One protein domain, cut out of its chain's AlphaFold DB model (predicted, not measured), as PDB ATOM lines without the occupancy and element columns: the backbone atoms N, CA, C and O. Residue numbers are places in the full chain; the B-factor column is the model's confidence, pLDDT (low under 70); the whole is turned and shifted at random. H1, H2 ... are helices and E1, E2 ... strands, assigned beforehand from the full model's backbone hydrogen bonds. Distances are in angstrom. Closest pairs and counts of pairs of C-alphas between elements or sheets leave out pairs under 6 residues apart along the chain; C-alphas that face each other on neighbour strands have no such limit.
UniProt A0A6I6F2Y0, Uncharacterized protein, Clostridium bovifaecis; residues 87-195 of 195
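Overview. This is residues 87 to 195 of the 195 residues of an uncharacterized protein of Clostridium bovifaecis (UniProt A0A6I6F2Y0). A strongly twisted sheet of five strands has one long helix, H1, packed across it, reaching from the E4 and E5 end to E1. The long hairpin of E1 and E2 makes most of the length, and a short second helix, H2, packs on the end of H1 that is near the far end of this hairpin. The printed part has 109 residues with five named strands and two named helices, in the order E1, E2, E3, H1, E4, E5, H2; the sheet runs E1, E2, E3, E4, E5 and is mixed, with E3 and E4 parallel and the other neighbours antiparallel. The class is mixed, helices and strands, and the whole is compact, with a radius of gyration of the C-alphas of 14.3 A and spans of 42 by 27 by 24 A.

Arrangement. E1, residues 87 to 95, and E2, residues 107 to 116, form an antiparallel hairpin, with N 91 and O 111 2.9 A apart, within hydrogen-bond range. E3, residues 121 to 126, completes a meander, each strand the antiparallel neighbour of the one before; N 114 and O 123 are 2.8 A apart. H1, residues 132 to 148, leads to E4, residues 161 to 166, which is parallel to E3, with N 124 and O 163 2.8 A apart. E3, H1 and E4 are a strand-helix-strand unit, two parallel neighbour strands with a helix between, and its crossover is right-handed. E5, residues 171 to 176, forms an antiparallel hairpin with E4, with N 164 and O 173 2.8 A apart. From edge to edge the strands' lines turn by 119 degrees. H1 is on the sheet at a height of 5.8 A, in two layers, a helix on one face of a sheet; it lies over E4, slantwise to the strands, at 53 degrees to E4 on the local plane. The closest C-alphas of H1 and E1 are those of Leu 145 and Ile 93, 7.1 A apart. H2, residues 185 to 193, touches residues 141 to 148 of H1, about perpendicular at 78 degrees, with C-alphas 148 and 185 closest at 6.0 A; it only grazes the sheet. In H1 and H2 every O i to N i+4 pair is within hydrogen-bond range.

Along the chain. E1 begins at C-alpha 87 (-0.599, 62.549, 73.412) and is 25.0 A long; E2 is 28.0 A, E3 15.7 A, H1 24.3 A, E4 16.2 A and E5 17.2 A. H2 is 11.9 A long and ends at C-alpha 193 (2.468, 32.826, 85.263).

Size, cuts and confidence. The two C-alphas farthest apart are those of Asn 103 and Cys 170, at 42.7 A. The printed part has no cut; the links E1 to E2 and H1 to E4 are long. The pLDDT is under 70 at residues 128 to 133 and 193 to 195.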
ATOM      1  N   GLN A  87       0.589  63.369  73.517       89.00
ATOM      2  CA  GLN A  87      -0.599  62.549  73.412       89.00
ATOM      3  C   GLN A  87      -0.668  61.608  74.609       89.00
ATOM      4  O   GLN A  87       0.266  60.849  74.861       89.00
ATOM      5  N   PHE A  88      -1.785  61.624  75.332       86.75
ATOM      6  CA  PHE A  88      -2.047  60.611  76.348       86.75
ATOM      7  C   PHE A  88      -2.402  59.274  75.689       86.75
ATOM      8  O   PHE A  88      -3.263  59.211  74.809       86.75
ATOM      9  N   CYS A  89      -1.739  58.203  76.124       83.81
ATOM     10  CA  CYS A  89      -1.976  56.845  75.661       83.81
ATOM     11  C   CYS A  89      -2.251  55.925  76.850       83.81
ATOM     12  O   CYS A  89      -1.445  55.799  77.767       83.81
ATOM     13  N   ASN A  90      -3.397  55.252  76.795       79.69
ATOM     14  CA  ASN A  90      -3.789  54.201  77.724       79.69
ATOM     15  C   ASN A  90      -4.052  52.938  76.907       79.69
ATOM     16  O   ASN A  90      -5.038  52.907  76.159       79.69
ATOM     17  N   ILE A  91      -3.148  51.970  77.018       81.50
ATOM     18  CA  ILE A  91      -3.137  50.731  76.242       81.50
ATOM     19  C   ILE A  91      -3.259  49.522  77.172       81.50
ATOM     20  O   ILE A  91      -2.843  49.556  78.328       81.50
ATOM     21  N   GLU A  92      -3.807  48.434  76.657       82.44
ATOM     22  CA  GLU A  92      -3.791  47.115  77.276       82.44
ATOM     23  C   GLU A  92      -2.885  46.189  76.462       82.44
ATOM     24  O   GLU A  92      -3.171  45.900  75.298       82.44
ATOM     25  N   ILE A  93      -1.832  45.678  77.099       85.81
ATOM     26  CA  ILE A  93      -1.015  44.580  76.576       85.81
ATOM     27  C   ILE A  93      -1.733  43.270  76.904       85.81
ATOM     28  O   ILE A  93      -2.107  43.028  78.059       85.81
ATOM     29  N   LYS A  94      -1.965  42.430  75.896       87.69
ATOM     30  CA  LYS A  94      -2.752  41.200  76.009       87.69
ATOM     31  C   LYS A  94      -1.857  39.982  75.857       87.69
ATOM     32  O   LYS A  94      -1.308  39.739  74.793       87.69
ATOM     33  N   ILE A  95      -1.806  39.173  76.909       86.94
ATOM     34  CA  ILE A  95      -1.209  37.840  76.883       86.94
ATOM     35  C   ILE A  95      -2.356  36.841  76.776       86.94
ATOM     36  O   ILE A  95      -3.188  36.730  77.685       86.94
ATOM     37  N   SER A  96      -2.459  36.154  75.647       86.38
ATOM     38  CA  SER A  96      -3.546  35.213  75.393       86.38
ATOM     39  C   SER A  96      -3.408  33.952  76.252       86.38
ATOM     40  O   SER A  96      -2.334  33.612  76.745       86.38
ATOM     41  N   LYS A  97      -4.508  33.209  76.431       86.06
ATOM     42  CA  LYS A  97      -4.486  31.930  77.164       86.06
ATOM     43  C   LYS A  97      -3.465  30.941  76.585       86.06
ATOM     44  O   LYS A  97      -2.838  30.227  77.354       86.06
ATOM     45  N   GLY A  98      -3.328  30.887  75.257       85.31
ATOM     46  CA  GLY A  98      -2.430  29.941  74.585       85.31
ATOM     47  C   GLY A  98      -0.946  30.224  74.824       85.31
ATOM     48  O   GLY A  98      -0.125  29.339  74.626       85.31
ATOM     49  N   GLU A  99      -0.609  31.431  75.273       84.94
ATOM     50  CA  GLU A  99       0.764  31.840  75.577       84.94
ATOM     51  C   GLU A  99       1.139  31.618  77.043       84.94
ATOM     52  O   GLU A  99       2.298  31.783  77.401       84.94
ATOM     53  N   LEU A 100       0.177  31.273  77.903       81.88
ATOM     54  CA  LEU A 100       0.411  31.062  79.327       81.88
ATOM     55  C   LEU A 100       0.650  29.581  79.620       81.88
ATOM     56  O   LEU A 100      -0.122  28.721  79.206       81.88
ATOM     57  N   ASN A 101       1.626  29.295  80.480       77.62
ATOM     58  CA  ASN A 101       1.898  27.939  80.976       77.62
ATOM     59  C   ASN A 101       0.917  27.508  82.088       77.62
ATOM     60  O   ASN A 101       1.222  26.651  82.914       77.62
ATOM     61  N   THR A 102      -0.258  28.137  82.161       75.75
ATOM     62  CA  THR A 102      -1.239  27.968  83.240       75.75
ATOM     63  C   THR A 102      -2.653  27.872  82.672       75.75
ATOM     64  O   THR A 102      -2.935  28.336  81.570       75.75
ATOM     65  N   ASN A 103      -3.606  27.363  83.460       77.00
ATOM     66  CA  ASN A 103      -5.024  27.283  83.066       77.00
ATOM     67  C   ASN A 103      -5.765  28.641  83.064       77.00
ATOM     68  O   ASN A 103      -7.000  28.691  83.059       77.00
ATOM     69  N   ARG A 104      -5.036  29.761  83.086       76.44
ATOM     70  CA  ARG A 104      -5.603  31.113  83.129       76.44
ATOM     71  C   ARG A 104      -6.289  31.467  81.810       76.44
ATOM     72  O   ARG A 104      -5.952  30.962  80.748       76.44
ATOM     73  N   ARG A 105      -7.261  32.382  81.859       80.19
ATOM     74  CA  ARG A 105      -8.034  32.821  80.677       80.19
ATOM     75  C   ARG A 105      -7.299  33.849  79.792       80.19
ATOM     76  O   ARG A 105      -7.920  34.403  78.893       80.19
ATOM     77  N   GLY A 106      -6.012  34.097  80.036       81.50
ATOM     78  CA  GLY A 106      -5.263  35.232  79.488       81.50
ATOM     79  C   GLY A 106      -5.146  36.383  80.492       81.50
ATOM     80  O   GLY A 106      -5.888  36.444  81.478       81.50
ATOM     81  N   ILE A 107      -4.184  37.272  80.261       80.69
ATOM     82  CA  ILE A 107      -3.820  38.372  81.157       80.69
ATOM     83  C   ILE A 107      -3.808  39.676  80.365       80.69
ATOM     84  O   ILE A 107      -3.364  39.730  79.223       80.69
ATOM     85  N   LYS A 108      -4.349  40.726  80.983       79.81
ATOM     86  CA  LYS A 108      -4.369  42.080  80.436       79.81
ATOM     87  C   LYS A 108      -3.569  42.982  81.353       79.81
ATOM     88  O   LYS A 108      -3.926  43.106  82.526       79.81
ATOM     89  N   ILE A 109      -2.526  43.600  80.819       77.25
ATOM     90  CA  ILE A 109      -1.655  44.514  81.549       77.25
ATOM     91  C   ILE A 109      -1.964  45.933  81.059       77.25
ATOM     92  O   ILE A 109      -1.670  46.244  79.905       77.25
ATOM     93  N   PRO A 110      -2.591  46.791  81.884       74.62
ATOM     94  CA  PRO A 110      -2.783  48.184  81.538       74.62
ATOM     95  C   PRO A 110      -1.434  48.896  81.587       74.62
ATOM     96  O   PRO A 110      -0.667  48.737  82.536       74.62
ATOM     97  N   PHE A 111      -1.175  49.712  80.578       77.69
ATOM     98  CA  PHE A 111      -0.005  50.562  80.492       77.69
ATOM     99  C   PHE A 111      -0.438  51.961  80.060       77.69
ATOM    100  O   PHE A 111      -1.171  52.145  79.089       77.69
ATOM    101  N   PHE A 112       0.017  52.959  80.806       79.69
ATOM    102  CA  PHE A 112      -0.299  54.361  80.568       79.69
ATOM    103  C   PHE A 112       0.994  55.145  80.404       79.69
ATOM    104  O   PHE A 112       1.942  55.004  81.175       79.69
ATOM    105  N   CYS A 113       1.018  55.984  79.380       87.38
ATOM    106  CA  CYS A 113       2.153  56.830  79.064       87.38
ATOM    107  C   CYS A 113       1.693  58.080  78.315       87.38
ATOM    108  O   CYS A 113       0.552  58.180  77.853       87.38
ATOM    109  N   PHE A 114       2.609  59.028  78.172       90.44
ATOM    110  CA  PHE A 114       2.486  60.096  77.196       90.44
ATOM    111  C   PHE A 114       3.441  59.855  76.043       90.44
ATOM    112  O   PHE A 114       4.516  59.289  76.220       90.44
ATOM    113  N   ILE A 115       3.051  60.315  74.866       91.88
ATOM    114  CA  ILE A 115       3.846  60.188  73.656       91.88
ATOM    115  C   ILE A 115       4.127  61.580  73.119       91.88
ATOM    116  O   ILE A 115       3.200  62.337  72.834       91.88
ATOM    117  N   ASP A 116       5.407  61.901  72.964       92.44
ATOM    118  CA  ASP A 116       5.846  63.046  72.175       92.44
ATOM    119  C   ASP A 116       6.075  62.591  70.737       92.44
ATOM    120  O   ASP A 116       7.132  62.060  70.385       92.44
ATOM    121  N   ASN A 117       5.065  62.803  69.894       85.94
ATOM    122  CA  ASN A 117       5.076  62.342  68.504       85.94
ATOM    123  C   ASN A 117       6.199  62.979  67.668       85.94
ATOM    124  O   ASN A 117       6.596  62.423  66.648       85.94
ATOM    125  N   LYS A 118       6.739  64.134  68.087       88.94
ATOM    126  CA  LYS A 118       7.822  64.812  67.362       88.94
ATOM    127  C   LYS A 118       9.189  64.200  67.663       88.94
ATOM    128  O   LYS A 118      10.031  64.139  66.770       88.94
ATOM    129  N   THR A 119       9.435  63.783  68.905       91.38
ATOM    130  CA  THR A 119      10.706  63.150  69.309       91.38
ATOM    131  C   THR A 119      10.638  61.627  69.329       91.38
ATOM    132  O   THR A 119      11.672  60.994  69.540       91.38
ATOM    133  N   LEU A 120       9.459  61.045  69.076       91.88
ATOM    134  CA  LEU A 120       9.192  59.609  69.190       91.88
ATOM    135  C   LEU A 120       9.565  59.092  70.584       91.88
ATOM    136  O   LEU A 120      10.227  58.065  70.748       91.88
ATOM    137  N   GLU A 121       9.193  59.872  71.595       93.81
ATOM    138  CA  GLU A 121       9.535  59.623  72.987       93.81
ATOM    139  C   GLU A 121       8.309  59.168  73.773       93.81
ATOM    140  O   GLU A 121       7.263  59.816  73.739       93.81
ATOM    141  N   VAL A 122       8.464  58.075  74.518       92.25
ATOM    142  CA  VAL A 122       7.474  57.593  75.484       92.25
ATOM    143  C   VAL A 122       7.843  58.127  76.864       92.25
ATOM    144  O   VAL A 122       8.963  57.936  77.333       92.25
ATOM    145  N   ILE A 123       6.905  58.804  77.519       92.69
ATOM    146  CA  ILE A 123       7.062  59.398  78.847       92.69
ATOM    147  C   ILE A 123       6.180  58.642  79.840       92.69
ATOM    148  O   ILE A 123       4.964  58.553  79.669       92.69
ATOM    149  N   ILE A 124       6.795  58.115  80.893       89.94
ATOM    150  CA  ILE A 124       6.157  57.322  81.943       89.94
ATOM    151  C   ILE A 124       6.212  58.124  83.239       89.94
ATOM    152  O   ILE A 124       7.266  58.635  83.612       89.94
ATOM    153  N   LEU A 125       5.083  58.250  83.936       86.81
ATOM    154  CA  LEU A 125       5.064  58.879  85.254       86.81
ATOM    155  C   LEU A 125       5.464  57.863  86.319       86.81
ATOM    156  O   LEU A 125       4.859  56.799  86.420       86.81
ATOM    157  N   ALA A 126       6.443  58.232  87.133       83.31
ATOM    158  CA  ALA A 126       6.906  57.472  88.279       83.31
ATOM    159  C   ALA A 126       6.624  58.241  89.576       83.31
ATOM    160  O   ALA A 126       6.685  59.474  89.628       83.31
ATOM    161  N   PHE A 127       6.322  57.502  90.640       74.81
ATOM    162  CA  PHE A 127       5.932  58.069  91.936       74.81
ATOM    163  C   PHE A 127       6.842  57.626  93.089       74.81
ATOM    164  O   PHE A 127       6.799  58.223  94.165       74.81
ATOM    165  N   SER A 128       7.694  56.629  92.851       68.00
ATOM    166  CA  SER A 128       8.764  56.178  93.739       68.00
ATOM    167  C   SER A 128      10.116  56.762  93.311       68.00
ATOM    168  O   SER A 128      10.272  57.257  92.196       68.00
ATOM    169  N   SER A 129      11.104  56.708  94.209       68.44
ATOM    170  CA  SER A 129      12.465  57.175  93.924       68.44
ATOM    171  C   SER A 129      13.051  56.444  92.717       68.44
ATOM    172  O   SER A 129      13.147  55.215  92.722       68.44
ATOM    173  N   LEU A 130      13.518  57.194  91.719       69.31
ATOM    174  CA  LEU A 130      14.204  56.604  90.575       69.31
ATOM    175  C   LEU A 130      15.630  56.202  90.956       69.31
ATOM    176  O   LEU A 130      16.413  57.018  91.445       69.31
ATOM    177  N   SER A 131      15.992  54.957  90.664       68.56
ATOM    178  CA  SER A 131      17.388  54.546  90.533       68.56
ATOM    179  C   SER A 131      17.646  54.181  89.074       68.56
ATOM    180  O   SER A 131      16.795  53.569  88.428       68.56
ATOM    181  N   SER A 132      18.812  54.527  88.529       61.16
ATOM    182  CA  SER A 132      19.129  54.200  87.129       61.16
ATOM    183  C   SER A 132      19.063  52.690  86.859       61.16
ATOM    184  O   SER A 132      18.656  52.277  85.778       61.16
ATOM    185  N   GLY A 133      19.406  51.863  87.855       64.12
ATOM    186  CA  GLY A 133      19.326  50.403  87.763       64.12
ATOM    187  C   GLY A 133      17.895  49.857  87.744       64.12
ATOM    188  O   GLY A 133      17.636  48.896  87.023       64.12
ATOM    189  N   SER A 134      16.961  50.462  88.489       71.19
ATOM    190  CA  SER A 134      15.544  50.077  88.424       71.19
ATOM    191  C   SER A 134      14.932  50.511  87.096       71.19
ATOM    192  O   SER A 134      14.388  49.677  86.387       71.19
ATOM    193  N   VAL A 135      15.142  51.766  86.685       77.81
ATOM    194  CA  VAL A 135      14.607  52.318  85.427       77.81
ATOM    195  C   VAL A 135      15.071  51.535  84.196       77.81
ATOM    196  O   VAL A 135      14.276  51.297  83.290       77.81
ATOM    197  N   ALA A 136      16.333  51.096  84.166       79.69
ATOM    198  CA  ALA A 136      16.830  50.245  83.091       79.69
ATOM    199  C   ALA A 136      16.035  48.934  82.996       79.69
ATOM    200  O   ALA A 136      15.503  48.631  81.935       79.69
ATOM    201  N   LYS A 137      15.876  48.203  84.107       78.69
ATOM    202  CA  LYS A 137      15.129  46.933  84.134       78.69
ATOM    203  C   LYS A 137      13.654  47.106  83.769       78.69
ATOM    204  O   LYS A 137      13.120  46.302  83.011       78.69
ATOM    205  N   GLU A 138      13.004  48.155  84.273       81.25
ATOM    206  CA  GLU A 138      11.611  48.465  83.918       81.25
ATOM    207  C   GLU A 138      11.475  48.713  82.407       81.25
ATOM    208  O   GLU A 138      10.559  48.194  81.768       81.25
ATOM    209  N   ALA A 139      12.423  49.443  81.809       86.38
ATOM    210  CA  ALA A 139      12.433  49.693  80.372       86.38
ATOM    211  C   ALA A 139      12.679  48.415  79.551       86.38
ATOM    212  O   ALA A 139      12.060  48.247  78.500       86.38
ATOM    213  N   GLU A 140      13.546  47.507  80.013       86.75
ATOM    214  CA  GLU A 140      13.793  46.205  79.370       86.75
ATOM    215  C   GLU A 140      12.527  45.339  79.338       86.75
ATOM    216  O   GLU A 140      12.180  44.759  78.300       86.75
ATOM    217  N   VAL A 141      11.810  45.284  80.464       84.75
ATOM    218  CA  VAL A 141      10.546  44.549  80.603       84.75
ATOM    219  C   VAL A 141       9.467  45.172  79.735       84.75
ATOM    220  O   VAL A 141       8.818  44.461  78.972       84.75
ATOM    221  N   LEU A 142       9.311  46.496  79.790       86.94
ATOM    222  CA  LEU A 142       8.354  47.206  78.952       86.94
ATOM    223  C   LEU A 142       8.632  46.970  77.466       86.94
ATOM    224  O   LEU A 142       7.713  46.663  76.717       86.94
ATOM    225  N   LYS A 143       9.893  47.064  77.034       90.88
ATOM    226  CA  LYS A 143      10.270  46.802  75.642       90.88
ATOM    227  C   LYS A 143       9.917  45.377  75.219       90.88
ATOM    228  O   LYS A 143       9.379  45.197  74.134       90.88
ATOM    229  N   GLY A 144      10.171  44.388  76.074       90.50
ATOM    230  CA  GLY A 144       9.742  43.012  75.825       90.50
ATOM    231  C   GLY A 144       8.220  42.893  75.709       90.50
ATOM    232  O   GLY A 144       7.718  42.351  74.732       90.50
ATOM    233  N   LEU A 145       7.468  43.479  76.646       88.19
ATOM    234  CA  LEU A 145       6.004  43.436  76.622       88.19
ATOM    235  C   LEU A 145       5.403  44.060  75.357       88.19
ATOM    236  O   LEU A 145       4.464  43.508  74.793       88.19
ATOM    237  N   LEU A 146       5.931  45.208  74.925       88.25
ATOM    238  CA  LEU A 146       5.439  45.927  73.748       88.25
ATOM    239  C   LEU A 146       5.791  45.232  72.426       88.25
ATOM    240  O   LEU A 146       5.082  45.426  71.444       88.25
ATOM    241  N   ASN A 147       6.874  44.452  72.396       89.75
ATOM    242  CA  ASN A 147       7.333  43.763  71.189       89.75
ATOM    243  C   ASN A 147       6.716  42.368  71.018       89.75
ATOM    244  O   ASN A 147       6.548  41.914  69.890       89.75
ATOM    245  N   GLU A 148       6.426  41.673  72.119       90.06
ATOM    246  CA  GLU A 148       6.111  40.237  72.104       90.06
ATOM    247  C   GLU A 148       4.609  39.915  72.167       90.06
ATOM    248  O   GLU A 148       4.224  38.757  71.952       90.06
ATOM    249  N   PHE A 149       3.770  40.906  72.490       89.75
ATOM    250  CA  PHE A 149       2.345  40.720  72.766       89.75
ATOM    251  C   PHE A 149       1.460  41.746  72.057       89.75
ATOM    252  O   PHE A 149       1.866  42.872  71.772       89.75
ATOM    253  N   ASP A 150       0.205  41.355  71.836       89.12
ATOM    254  CA  ASP A 150      -0.783  42.198  71.175       89.12
ATOM    255  C   ASP A 150      -1.200  43.385  72.049       89.12
ATOM    256  O   ASP A 150      -1.458  43.254  73.251       89.12
ATOM    257  N   LEU A 151      -1.362  44.541  71.412       87.88
ATOM    258  CA  LEU A 151      -1.865  45.762  72.036       87.88
ATOM    259  C   LEU A 151      -3.316  46.013  71.606       87.88
ATOM    260  O   LEU A 151      -3.698  45.763  70.463       87.88
ATOM    261  N   ASP A 152      -4.157  46.530  72.503       81.00
ATOM    262  CA  ASP A 152      -5.508  46.988  72.137       81.00
ATOM    263  C   ASP A 152      -5.516  48.269  71.286       81.00
ATOM    264  O   ASP A 152      -6.502  48.547  70.602       81.00
ATOM    265  N   LYS A 153      -4.424  49.034  71.329       80.62
ATOM    266  CA  LYS A 153      -4.197  50.266  70.576       80.62
ATOM    267  C   LYS A 153      -2.767  50.295  70.067       80.62
ATOM    268  O   LYS A 153      -1.843  49.834  70.731       80.62
ATOM    269  N   SER A 154      -2.576  50.899  68.902       75.69
ATOM    270  CA  SER A 154      -1.250  51.083  68.326       75.69
ATOM    271  C   SER A 154      -0.452  52.137  69.091       75.69
ATOM    272  O   SER A 154      -0.915  53.267  69.258       75.69
ATOM    273  N   LEU A 155       0.775  51.791  69.471       79.38
ATOM    274  CA  LEU A 155       1.828  52.768  69.735       79.38
ATOM    275  C   LEU A 155       2.417  53.284  68.407       79.38
ATOM    276  O   LEU A 155       2.201  52.664  67.358       79.38
ATOM    277  N   PRO A 156       3.157  54.408  68.415       77.94
ATOM    278  CA  PRO A 156       3.966  54.816  67.278       77.94
ATOM    279  C   PRO A 156       4.831  53.652  66.798       77.94
ATOM    280  O   PRO A 156       5.411  52.928  67.605       77.94
ATOM    281  N   LYS A 157       4.935  53.497  65.474       75.44
ATOM    282  CA  LYS A 157       5.713  52.413  64.847       75.44
ATOM    283  C   LYS A 157       7.195  52.438  65.228       75.44
ATOM    284  O   LYS A 157       7.874  51.428  65.093       75.44
ATOM    285  N   GLU A 158       7.689  53.588  65.670       86.94
ATOM    286  CA  GLU A 158       9.066  53.791  66.090       86.94
ATOM    287  C   GLU A 158       9.073  54.548  67.424       86.94
ATOM    288  O   GLU A 158       8.451  55.603  67.553       86.94
ATOM    289  N   ILE A 159       9.792  54.005  68.406       91.69
ATOM    290  CA  ILE A 159      10.094  54.659  69.680       91.69
ATOM    291  C   ILE A 159      11.607  54.869  69.705       91.69
ATOM    292  O   ILE A 159      12.368  53.919  69.565       91.69
ATOM    293  N   LYS A 160      12.061  56.111  69.877       94.81
ATOM    294  CA  LYS A 160      13.494  56.444  69.966       94.81
ATOM    295  C   LYS A 160      13.975  56.548  71.402       94.81
ATOM    296  O   LYS A 160      15.137  56.284  71.699       94.81
ATOM    297  N   LYS A 161      13.088  56.955  72.307       95.31
ATOM    298  CA  LYS A 161      13.458  57.329  73.668       95.31
ATOM    299  C   LYS A 161      12.365  56.939  74.655       95.31
ATOM    300  O   LYS A 161      11.186  57.116  74.362       95.31
ATOM    301  N   ILE A 162      12.761  56.452  75.826       92.88
ATOM    302  CA  ILE A 162      11.868  56.305  76.981       92.88
ATOM    303  C   ILE A 162      12.351  57.242  78.078       92.88
ATOM    304  O   ILE A 162      13.540  57.270  78.389       92.88
ATOM    305  N   THR A 163      11.433  57.991  78.677       93.69
ATOM    306  CA  THR A 163      11.726  58.891  79.787       93.69
ATOM    307  C   THR A 163      10.780  58.647  80.945       93.69
ATOM    308  O   THR A 163       9.568  58.605  80.775       93.69
ATOM    309  N   TYR A 164      11.345  58.536  82.136       90.75
ATOM    310  CA  TYR A 164      10.617  58.421  83.386       90.75
ATOM    311  C   TYR A 164      10.601  59.777  84.070       90.75
ATOM    312  O   TYR A 164      11.653  60.372  84.290       90.75
ATOM    313  N   TRP A 165       9.412  60.259  84.401       91.75
ATOM    314  CA  TRP A 165       9.172  61.489  85.141       91.75
ATOM    315  C   TRP A 165       8.798  61.155  86.576       91.75
ATOM    316  O   TRP A 165       7.673  60.751  86.858       91.75
ATOM    317  N   GLU A 166       9.744  61.337  87.491       88.50
ATOM    318  CA  GLU A 166       9.525  61.166  88.919       88.50
ATOM    319  C   GLU A 166       8.812  62.381  89.503       88.50
ATOM    320  O   GLU A 166       9.410  63.437  89.743       88.50
ATOM    321  N   LEU A 167       7.528  62.228  89.800       87.62
ATOM    322  CA  LEU A 167       6.732  63.340  90.298       87.62
ATOM    323  C   LEU A 167       6.982  63.638  91.778       87.62
ATOM    324  O   LEU A 167       6.743  64.763  92.212       87.62
ATOM    325  N   ASN A 168       7.497  62.691  92.568       84.00
ATOM    326  CA  ASN A 168       7.743  62.941  93.991       84.00
ATOM    327  C   ASN A 168       8.933  63.891  94.219       84.00
ATOM    328  O   ASN A 168       8.814  64.843  95.000       84.00
ATOM    329  N   SER A 169      10.041  63.674  93.504       87.06
ATOM    330  CA  SER A 169      11.265  64.486  93.613       87.06
ATOM    331  C   SER A 169      11.504  65.435  92.435       87.06
ATOM    332  O   SER A 169      12.510  66.141  92.437       87.06
ATOM    333  N   CYS A 170      10.589  65.496  91.459       93.00
ATOM    334  CA  CYS A 170      10.705  66.341  90.264       93.00
ATOM    335  C   CYS A 170      11.970  66.031  89.441       93.00
ATOM    336  O   CYS A 170      12.721  66.934  89.069       93.00
ATOM    337  N   ARG A 171      12.226  64.745  89.189       91.56
ATOM    338  CA  ARG A 171      13.390  64.269  88.426       91.56
ATOM    339  C   ARG A 171      12.950  63.608  87.133       91.56
ATOM    340  O   ARG A 171      11.833  63.108  87.039       91.56
ATOM    341  N   GLU A 172      13.853  63.555  86.165       92.69
ATOM    342  CA  GLU A 172      13.670  62.722  84.984       92.69
ATOM    343  C   GLU A 172      14.893  61.847  84.710       92.69
ATOM    344  O   GLU A 172      16.029  62.255  84.950       92.69
ATOM    345  N   ILE A 173      14.648  60.632  84.217       91.75
ATOM    346  CA  ILE A 173      15.680  59.736  83.688       91.75
ATOM    347  C   ILE A 173      15.258  59.319  82.290       91.75
ATOM    348  O   ILE A 173      14.139  58.858  82.078       91.75
ATOM    349  N   SER A 174      16.172  59.464  81.341       93.94
ATOM    350  CA  SER A 174      15.956  59.149  79.937       93.94
ATOM    351  C   SER A 174      16.871  58.025  79.477       93.94
ATOM    352  O   SER A 174      18.064  58.037  79.771       93.94
ATOM    353  N   LEU A 175      16.326  57.111  78.681       93.56
ATOM    354  CA  LEU A 175      17.044  56.014  78.047       93.56
ATOM    355  C   LEU A 175      16.841  56.056  76.530       93.56
ATOM    356  O   LEU A 175      15.747  56.345  76.037       93.56
ATOM    357  N   ASP A 176      17.901  55.737  75.791       95.38
ATOM    358  CA  ASP A 176      17.836  55.457  74.356       95.38
ATOM    359  C   ASP A 176      17.148  54.102  74.153       95.38
ATOM    360  O   ASP A 176      17.690  53.062  74.536       95.38
ATOM    361  N   TYR A 177      15.947  54.113  73.570       93.06
ATOM    362  CA  TYR A 177      15.119  52.912  73.452       93.06
ATOM    363  C   TYR A 177      15.784  51.831  72.603       93.06
ATOM    364  O   TYR A 177      15.618  50.639  72.874       93.06
ATOM    365  N   ASN A 178      16.590  52.218  71.613       92.19
ATOM    366  CA  ASN A 178      17.271  51.265  70.743       92.19
ATOM    367  C   ASN A 178      18.352  50.480  71.492       92.19
ATOM    368  O   ASN A 178      18.605  49.325  71.159       92.19
ATOM    369  N   LYS A 179      18.928  51.067  72.547       94.69
ATOM    370  CA  LYS A 179      19.955  50.434  73.388       94.69
ATOM    371  C   LYS A 179      19.386  49.585  74.524       94.69
ATOM    372  O   LYS A 179      20.123  48.803  75.113       94.69
ATOM    373  N   VAL A 180      18.097  49.718  74.832       92.31
ATOM    374  CA  VAL A 180      17.425  48.879  75.832       92.31
ATOM    375  C   VAL A 180      17.315  47.447  75.300       92.31
ATOM    376  O   VAL A 180      16.823  47.230  74.188       92.31
ATOM    377  N   LYS A 181      17.750  46.459  76.088       92.69
ATOM    378  CA  LYS A 181      17.610  45.041  75.741       92.69
ATOM    379  C   LYS A 181      16.198  44.568  76.087       92.69
ATOM    380  O   LYS A 181      15.751  44.734  77.209       92.69
ATOM    381  N   ALA A 182      15.476  43.983  75.138       91.69
ATOM    382  CA  ALA A 182      14.155  43.435  75.438       91.69
ATOM    383  C   ALA A 182      14.280  42.180  76.319       91.69
ATOM    384  O   ALA A 182      15.116  41.312  76.045       91.69
ATOM    385  N   VAL A 183      13.434  42.064  77.346       89.12
ATOM    386  CA  VAL A 183      13.235  40.786  78.044       89.12
ATOM    387  C   VAL A 183      12.530  39.809  77.102       89.12
ATOM    388  O   VAL A 183      11.616  40.191  76.375       89.12
ATOM    389  N   SER A 184      12.965  38.547  77.108       90.88
ATOM    390  CA  SER A 184      12.405  37.520  76.226       90.88
ATOM    391  C   SER A 184      10.952  37.187  76.574       90.88
ATOM    392  O   SER A 184      10.572  37.182  77.748       90.88
ATOM    393  N   LYS A 185      10.163  36.806  75.563       89.62
ATOM    394  CA  LYS A 185       8.783  36.335  75.745       89.62
ATOM    395  C   LYS A 185       8.661  35.223  76.787       89.62
ATOM    396  O   LYS A 185       7.777  35.288  77.634       89.62
ATOM    397  N   ALA A 186       9.562  34.238  76.762       87.56
ATOM    398  CA  ALA A 186       9.555  33.124  77.712       87.56
ATOM    399  C   ALA A 186       9.707  33.610  79.163       87.56
ATOM    400  O   ALA A 186       8.909  33.234  80.019       87.56
ATOM    401  N   SER A 187      10.660  34.513  79.419       85.94
ATOM    402  CA  SER A 187      10.867  35.110  80.745       85.94
ATOM    403  C   SER A 187       9.665  35.946  81.200       85.94
ATOM    404  O   SER A 187       9.303  35.910  82.373       85.94
ATOM    405  N   LEU A 188       9.019  36.677  80.282       84.31
ATOM    406  CA  LEU A 188       7.811  37.456  80.587       84.31
ATOM    407  C   LEU A 188       6.625  36.551  80.931       84.31
ATOM    408  O   LEU A 188       5.932  36.797  81.918       84.31
ATOM    409  N   VAL A 189       6.403  35.489  80.153       84.19
ATOM    410  CA  VAL A 189       5.344  34.504  80.414       84.19
ATOM    411  C   VAL A 189       5.568  33.804  81.749       84.19
ATOM    412  O   VAL A 189       4.616  33.664  82.518       84.19
ATOM    413  N   GLU A 190       6.796  33.375  82.041       81.56
ATOM    414  CA  GLU A 190       7.155  32.736  83.308       81.56
ATOM    415  C   GLU A 190       6.875  33.665  84.493       81.56
ATOM    416  O   GLU A 190       6.143  33.292  85.411       81.56
ATOM    417  N   ALA A 191       7.370  34.906  84.427       76.06
ATOM    418  CA  ALA A 191       7.138  35.912  85.455       76.06
ATOM    419  C   ALA A 191       5.643  36.134  85.713       76.06
ATOM    420  O   ALA A 191       5.208  36.129  86.856       76.06
ATOM    421  N   VAL A 192       4.846  36.286  84.656       71.62
ATOM    422  CA  VAL A 192       3.404  36.540  84.755       71.62
ATOM    423  C   VAL A 192       2.608  35.295  85.189       71.62
ATOM    424  O   VAL A 192       1.532  35.406  85.782       71.62
ATOM    425  N   SER A 193       3.108  34.096  84.891       67.62
ATOM    426  CA  SER A 193       2.468  32.826  85.263       67.62
ATOM    427  C   SER A 193       2.630  32.500  86.748       67.62
ATOM    428  O   SER A 193       1.730  31.888  87.324       67.62
ATOM    429  N   ASN A 194       3.731  32.945  87.358       61.75
ATOM    430  CA  ASN A 194       4.050  32.737  88.773       61.75
ATOM    431  C   ASN A 194       3.318  33.694  89.733       61.75
ATOM    432  O   ASN A 194       3.521  33.607  90.942       61.75
ATOM    433  N   ILE A 195       2.487  34.593  89.201       54.97
ATOM    434  CA  ILE A 195       1.783  35.645  89.940       54.97
ATOM    435  C   ILE A 195       0.281  35.387  89.947       54.97
ATOM    436  O   ILE A 195      -0.297  34.709  90.815       54.97
TER     437      ILE A 195